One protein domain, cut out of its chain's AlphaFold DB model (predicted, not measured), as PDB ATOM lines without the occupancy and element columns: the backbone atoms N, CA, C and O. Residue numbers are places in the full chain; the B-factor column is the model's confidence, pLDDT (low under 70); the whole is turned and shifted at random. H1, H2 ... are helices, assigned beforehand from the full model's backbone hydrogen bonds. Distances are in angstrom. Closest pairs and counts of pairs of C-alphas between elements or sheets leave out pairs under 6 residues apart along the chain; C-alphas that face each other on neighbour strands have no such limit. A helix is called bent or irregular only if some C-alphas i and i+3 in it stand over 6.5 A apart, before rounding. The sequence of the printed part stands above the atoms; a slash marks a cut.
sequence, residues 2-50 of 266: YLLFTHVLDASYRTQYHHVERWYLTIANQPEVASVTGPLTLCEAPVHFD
ATOM      1  N   TYR A   2     215.232 177.988 236.991       76.62
ATOM      2  CA  TYR A   2     213.980 177.933 236.209       76.62
ATOM      3  C   TYR A   2     214.011 178.757 234.905       76.62
ATOM      4  O   TYR A   2     213.983 178.179 233.829       76.62
ATOM      5  N   LEU A   3     214.250 180.072 234.993       79.62
ATOM      6  CA  LEU A   3     214.355 180.961 233.821       79.62
ATOM      7  C   LEU A   3     215.444 180.557 232.810       79.62
ATOM      8  O   LEU A   3     215.350 180.864 231.626       79.62
ATOM      9  N   LEU A   4     216.492 179.881 233.284       79.19
ATOM     10  CA  LEU A   4     217.612 179.444 232.458       79.19
ATOM     11  C   LEU A   4     217.187 178.267 231.566       79.19
ATOM     12  O   LEU A   4     217.455 178.273 230.370       79.19
ATOM     13  N   PHE A   5     216.478 177.290 232.137       79.06
ATOM     14  CA  PHE A   5     215.984 176.109 231.422       79.06
ATOM     15  C   PHE A   5     214.744 176.389 230.563       79.06
ATOM     16  O   PHE A   5     214.516 175.676 229.586       79.06
ATOM     17  N   THR A   6     213.968 177.430 230.884       77.69
ATOM     18  CA  THR A   6     212.774 177.812 230.113       77.69
ATOM     19  C   THR A   6     213.065 178.791 228.972       77.69
ATOM     20  O   THR A   6     212.349 178.765 227.973       77.69
ATOM     21  N   HIS A   7     214.100 179.642 229.069       76.12
ATOM     22  CA  HIS A   7     214.318 180.723 228.089       76.12
ATOM     23  C   HIS A   7     215.709 180.790 227.449       76.12
ATOM     24  O   HIS A   7     215.863 181.486 226.443       76.12
ATOM     25  N   VAL A   8     216.722 180.124 228.015       76.12
ATOM     26  CA  VAL A   8     218.126 180.333 227.615       76.12
ATOM     27  C   VAL A   8     218.784 179.056 227.093       76.12
ATOM     28  O   VAL A   8     219.457 179.096 226.068       76.12
ATOM     29  N   LEU A   9     218.614 177.929 227.785       79.19
ATOM     30  CA  LEU A   9     219.278 176.671 227.443       79.19
ATOM     31  C   LEU A   9     218.478 175.888 226.409       79.19
ATOM     32  O   LEU A   9     217.576 175.135 226.776       79.19
ATOM     33  N   ASP A  10     218.842 176.026 225.139       78.00
ATOM     34  CA  ASP A  10     218.302 175.201 224.060       78.00
ATOM     35  C   ASP A  10     218.755 173.730 224.154       78.00
ATOM     36  O   ASP A  10     219.619 173.356 224.956       78.00
ATOM     37  N   ALA A  11     218.164 172.868 223.324       75.81
ATOM     38  CA  ALA A  11     218.494 171.444 223.312       75.81
ATOM     39  C   ALA A  11     219.983 171.173 223.013       75.81
ATOM     40  O   ALA A  11     220.551 170.236 223.570       75.81
ATOM     41  N   SER A  12     220.638 172.006 222.196       77.12
ATOM     42  CA  SER A  12     222.052 171.840 221.844       77.12
ATOM     43  C   SER A  12     222.970 172.132 223.033       77.12
ATOM     44  O   SER A  12     223.925 171.392 223.265       77.12
ATOM     45  N   TYR A  13     222.684 173.169 223.820       76.56
ATOM     46  CA  TYR A  13     223.459 173.522 225.009       76.56
ATOM     47  C   TYR A  13     223.201 172.573 226.182       76.56
ATOM     48  O   TYR A  13     224.121 172.308 226.957       76.56
ATOM     49  N   ARG A  14     221.990 172.008 226.307       77.94
ATOM     50  CA  ARG A  14     221.679 171.038 227.376       77.94
ATOM     51  C   ARG A  14     222.489 169.745 227.268       77.94
ATOM     52  O   ARG A  14     222.952 169.247 228.292       77.94
ATOM     53  N   THR A  15     222.771 169.269 226.051       76.94
ATOM     54  CA  THR A  15     223.559 168.034 225.842       76.94
ATOM     55  C   THR A  15     224.969 168.088 226.443       76.94
ATOM     56  O   THR A  15     225.494 167.059 226.868       76.94
ATOM     57  N   GLN A  16     225.570 169.277 226.557       85.75
ATOM     58  CA  GLN A  16     226.896 169.458 227.161       85.75
ATOM     59  C   GLN A  16     226.879 169.280 228.690       85.75
ATOM     60  O   GLN A  16     227.906 168.968 229.290       85.75
ATOM     61  N   TYR A  17     225.711 169.420 229.327       84.88
ATOM     62  CA  TYR A  17     225.539 169.407 230.782       84.88
ATOM     63  C   TYR A  17     224.523 168.350 231.240       84.88
ATOM     64  O   TYR A  17     223.663 168.614 232.082       84.88
ATOM     65  N   HIS A  18     224.644 167.128 230.724       82.69
ATOM     66  CA  HIS A  18     223.723 166.014 230.980       82.69
ATOM     67  C   HIS A  18     223.444 165.730 232.475       82.69
ATOM     68  O   HIS A  18     222.306 165.459 232.854       82.69
ATOM     69  N   HIS A  19     224.443 165.834 233.361       87.94
ATOM     70  CA  HIS A  19     224.229 165.664 234.807       87.94
ATOM     71  C   HIS A  19     223.378 166.785 235.424       87.94
ATOM     72  O   HIS A  19     222.564 166.527 236.312       87.94
ATOM     73  N   VAL A  20     223.546 168.020 234.943       85.94
ATOM     74  CA  VAL A  20     222.803 169.198 235.418       85.94
ATOM     75  C   VAL A  20     221.370 169.160 234.898       85.94
ATOM     76  O   VAL A  20     220.447 169.444 235.655       85.94
ATOM     77  N   GLU A  21     221.174 168.753 233.641       85.12
ATOM     78  CA  GLU A  21     219.846 168.516 233.067       85.12
ATOM     79  C   GLU A  21     219.098 167.428 233.844       85.12
ATOM     80  O   GLU A  21     217.967 167.658 234.273       85.12
ATOM     81  N   ARG A  22     219.751 166.290 234.124       86.81
ATOM     82  CA  ARG A  22     219.160 165.204 234.919       86.81
ATOM     83  C   ARG A  22     218.726 165.693 236.298       86.81
ATOM     84  O   ARG A  22     217.574 165.510 236.671       86.81
ATOM     85  N   TRP A  23     219.635 166.326 237.041       89.62
ATOM     86  CA  TRP A  23     219.338 166.853 238.374       89.62
ATOM     87  C   TRP A  23     218.193 167.873 238.343       89.62
ATOM     88  O   TRP A  23     217.271 167.791 239.154       89.62
ATOM     89  N   TYR A  24     218.211 168.798 237.382       87.19
ATOM     90  CA  TYR A  24     217.187 169.828 237.269       87.19
ATOM     91  C   TYR A  24     215.807 169.238 236.963       87.19
ATOM     92  O   TYR A  24     214.842 169.594 237.634       87.19
ATOM     93  N   LEU A  25     215.710 168.294 236.022       85.19
ATOM     94  CA  LEU A  25     214.458 167.595 235.721       85.19
ATOM     95  C   LEU A  25     213.951 166.788 236.922       85.19
ATOM     96  O   LEU A  25     212.747 166.761 237.168       85.19
ATOM     97  N   THR A  26     214.840 166.165 237.700       88.19
ATOM     98  CA  THR A  26     214.452 165.437 238.917       88.19
ATOM     99  C   THR A  26     213.836 166.359 239.968       88.19
ATOM    100  O   THR A  26     212.855 165.975 240.597       88.19
ATOM    101  N   ILE A  27     214.383 167.564 240.152       87.31
ATOM    102  CA  ILE A  27     213.863 168.545 241.117       87.31
ATOM    103  C   ILE A  27     212.601 169.236 240.589       87.31
ATOM    104  O   ILE A  27     211.640 169.406 241.332       87.31
ATOM    105  N   ALA A  28     212.573 169.612 239.311       84.06
ATOM    106  CA  ALA A  28     211.451 170.331 238.708       84.06
ATOM    107  C   ALA A  28     210.168 169.488 238.622       84.06
ATOM    108  O   ALA A  28     209.076 170.047 238.671       84.06
ATOM    109  N   ASN A  29     210.290 168.159 238.535       84.00
ATOM    110  CA  ASN A  29     209.151 167.238 238.529       84.00
ATOM    111  C   ASN A  29     208.667 166.826 239.933       84.00
ATOM    112  O   ASN A  29     207.728 166.038 240.034       84.00
ATOM    113  N   GLN A  30     209.278 167.326 241.015       87.44
ATOM    114  CA  GLN A  30     208.758 167.081 242.364       87.44
ATOM    115  C   GLN A  30     207.421 167.812 242.561       87.44
ATOM    116  O   GLN A  30     207.292 168.961 242.122       87.44
ATOM    117  N   PRO A  31     206.431 167.197 243.231       83.88
ATOM    118  CA  PRO A  31     205.091 167.766 243.366       83.88
ATOM    119  C   PRO A  31     205.090 169.113 244.104       83.88
ATOM    120  O   PRO A  31     204.332 170.015 243.742       83.88
ATOM    121  N   GLU A  32     205.984 169.298 245.077       85.88
ATOM    122  CA  GLU A  32     206.146 170.555 245.812       85.88
ATOM    123  C   GLU A  32     206.660 171.671 244.900       85.88
ATOM    124  O   GLU A  32     206.193 172.807 244.975       85.88
ATOM    125  N   VAL A  33     207.587 171.351 243.995       81.56
ATOM    126  CA  VAL A  33     208.193 172.321 243.074       81.56
ATOM    127  C   VAL A  33     207.232 172.656 241.936       81.56
ATOM    128  O   VAL A  33     207.013 173.833 241.646       81.56
ATOM    129  N   ALA A  34     206.580 171.642 241.363       79.56
ATOM    130  CA  ALA A  34     205.573 171.808 240.318       79.56
ATOM    131  C   ALA A  34     204.386 172.674 240.780       79.56
ATOM    132  O   ALA A  34     203.840 173.437 239.980       79.56
ATOM    133  N   SER A  35     204.029 172.621 242.072       84.00
ATOM    134  CA  SER A  35     202.976 173.470 242.651       84.00
ATOM    135  C   SER A  35     203.299 174.972 242.611       84.00
ATOM    136  O   SER A  35     202.390 175.796 242.540       84.00
ATOM    137  N   VAL A  36     204.589 175.331 242.614       81.69
ATOM    138  CA  VAL A  36     205.066 176.722 242.635       81.69
ATOM    139  C   VAL A  36     205.422 177.218 241.235       81.69
ATOM    140  O   VAL A  36     205.155 178.372 240.906       81.69
ATOM    141  N   THR A  37     206.041 176.374 240.404       73.88
ATOM    142  CA  THR A  37     206.557 176.786 239.087       73.88
ATOM    143  C   THR A  37     205.585 176.553 237.932       73.88
ATOM    144  O   THR A  37     205.753 177.167 236.881       73.88
ATOM    145  N   GLY A  38     204.568 175.704 238.107       76.19
ATOM    146  CA  GLY A  38     203.678 175.283 237.025       76.19
ATOM    147  C   GLY A  38     204.312 174.237 236.091       76.19
ATOM    148  O   GLY A  38     205.418 173.758 236.363       76.19
ATOM    149  N   PRO A  39     203.614 173.840 235.005       70.31
ATOM    150  CA  PRO A  39     204.091 172.814 234.078       70.31
ATOM    151  C   PRO A  39     205.389 173.251 233.386       70.31
ATOM    152  O   PRO A  39     205.471 174.337 232.811       70.31
ATOM    153  N   LEU A  40     206.410 172.394 233.452       71.50
ATOM    154  CA  LEU A  40     207.740 172.675 232.919       71.50
ATOM    155  C   LEU A  40     207.746 172.591 231.385       71.50
ATOM    156  O   LEU A  40     207.726 171.500 230.819       71.50
ATOM    157  N   THR A  41     207.865 173.740 230.720       75.88
ATOM    158  CA  THR A  41     208.146 173.817 229.278       75.88
ATOM    159  C   THR A  41     209.628 174.111 229.070       75.88
ATOM    160  O   THR A  41     210.108 175.195 229.406       75.88
ATOM    161  N   LEU A  42     210.371 173.137 228.537       76.56
ATOM    162  CA  LEU A  42     211.791 173.301 228.226       76.56
ATOM    163  C   LEU A  42     211.986 174.229 227.022       76.56
ATOM    164  O   LEU A  42     211.194 174.231 226.084       76.56
ATOM    165  N   CYS A  43     213.072 174.998 227.037       71.75
ATOM    166  CA  CYS A  43     213.420 175.903 225.946       71.75
ATOM    167  C   CYS A  43     213.777 175.116 224.668       71.75
ATOM    168  O   CYS A  43     214.747 174.354 224.655       71.75
ATOM    169  N   GLU A  44     213.005 175.275 223.593       61.53
ATOM    170  CA  GLU A  44     213.294 174.643 222.293       61.53
ATOM    171  C   GLU A  44     214.246 175.488 221.432       61.53
ATOM    172  O   GLU A  44     215.081 174.939 220.717       61.53
ATOM    173  N   ALA A  45     214.181 176.817 221.555       63.03
ATOM    174  CA  ALA A  45     215.077 177.769 220.902       63.03
ATOM    175  C   ALA A  45     215.364 178.952 221.847       63.03
ATOM    176  O   ALA A  45     214.439 179.414 222.526       63.03
ATOM    177  N   PRO A  46     216.608 179.460 221.905       62.03
ATOM    178  CA  PRO A  46     216.978 180.507 222.847       62.03
ATOM    179  C   PRO A  46     216.255 181.805 222.486       62.03
ATOM    180  O   PRO A  46     216.248 182.222 221.324       62.03
ATOM    181  N   VAL A  47     215.658 182.470 223.478       61.53
ATOM    182  CA  VAL A  47     214.976 183.750 223.249       61.53
ATOM    183  C   VAL A  47     216.013 184.772 222.783       61.53
ATOM    184  O   VAL A  47     216.890 185.184 223.541       61.53
ATOM    185  N   HIS A  48     215.938 185.168 221.513       60.44
ATOM    186  CA  HIS A  48     216.752 186.255 220.988       60.44
ATOM    187  C   HIS A  48     216.276 187.588 221.558       60.44
ATOM    188  O   HIS A  48     215.079 187.861 221.652       60.44
ATOM    189  N   PHE A  49     217.240 188.413 221.953       51.19
ATOM    190  CA  PHE A  49     216.989 189.753 222.454       51.19
ATOM    191  C   PHE A  49     216.386 190.615 221.340       51.19
ATOM    192  O   PHE A  49     217.084 191.046 220.421       51.19
ATOM    193  N   ASP A  50     215.078 190.846 221.415       58.09
ATOM    194  CA  ASP A  50     214.369 191.692 220.466       58.09
ATOM    195  C   ASP A  50     214.601 193.169 220.814       58.09
ATOM    196  O   ASP A  50     214.072 193.713 221.790       58.09
TER     197      ASP A  50
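AT A GLANCE: This is residues 2 to 50 of the 266 residues of a protein of Protopolystoma xenopodis (UniProt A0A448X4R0). The chain makes a flat, loose ring: the long, kinked helix H2 makes one side, the short helix H3 the turn at its end, and the unnamed stretch after H3 runs back past the short helix H1 on the side across from H2. No helix touches another, and residues 15 to 20 of H2 and 30 to 35, of which 31 to 35 belong to H3, stand free. The printed part has 49 residues with three named helices, in the order H1, H2, H3, and no named strand; its class is all helix. It is only just compact, close to loose, with a radius of gyration of the C-alphas of 11.3 A and spans of 32 by 26 by 11 A.

IN THESE COORDINATES: Find C-alpha 2 at (213.980, 177.933, 236.209), where H1 begins; it runs from residue 2 to residue 7, 8.6 A from first to last C-alpha. Go on to Ala 11, with its C-alpha at (218.494, 171.444, 223.312): there H2 begins, residues 11 to 28, 17.0 A from first to last C-alpha. H2 is irregular: C-alphas 16 and 19 are 8.9 A apart, about 5 A in a regular helix, and it has a kink of 102 degrees near residue 18. H3 holds residues 31 to 37, 10.1 A from first to last C-alpha, and ends at C-alpha 37 at (206.557, 176.786, 239.087).

HOW THE PARTS SIT: Start at H1 and compare it with H2: they are near each other, with 7 pairs of C-alphas within 10 A, the closest 8.4 A apart. Then look at C-alphas 28 and 34, 6.3 A apart, the closest of H2 and H3; these helices are close but not clearly touching. By the rough line of H2, they stand at a steep tilt of 57 degrees and run opposite ways. H1 and H3 are only just apart, their closest C-alphas 8.0 A from each other. Along the backbone, each O i to N i+4 pair of H1 is within hydrogen-bond range, against 9 of 14 in H2 and 2 of 3 in H3.

THE WHOLE: The two C-alphas farthest apart are those of Pro 31 and Asp 50, 34.4 A. The printed part has no cut. The links H1 to H2, of 3 residues, and H2 to H3, of 2 residues, are tight. After H3, follow residues 38 to 50, 13 residues with no named element, to C-alpha 50 at (214.369, 191.692, 220.466). The mean pLDDT of the printed part is 77.7, and in the B-factor column you will find residues 44 to 50 under 70.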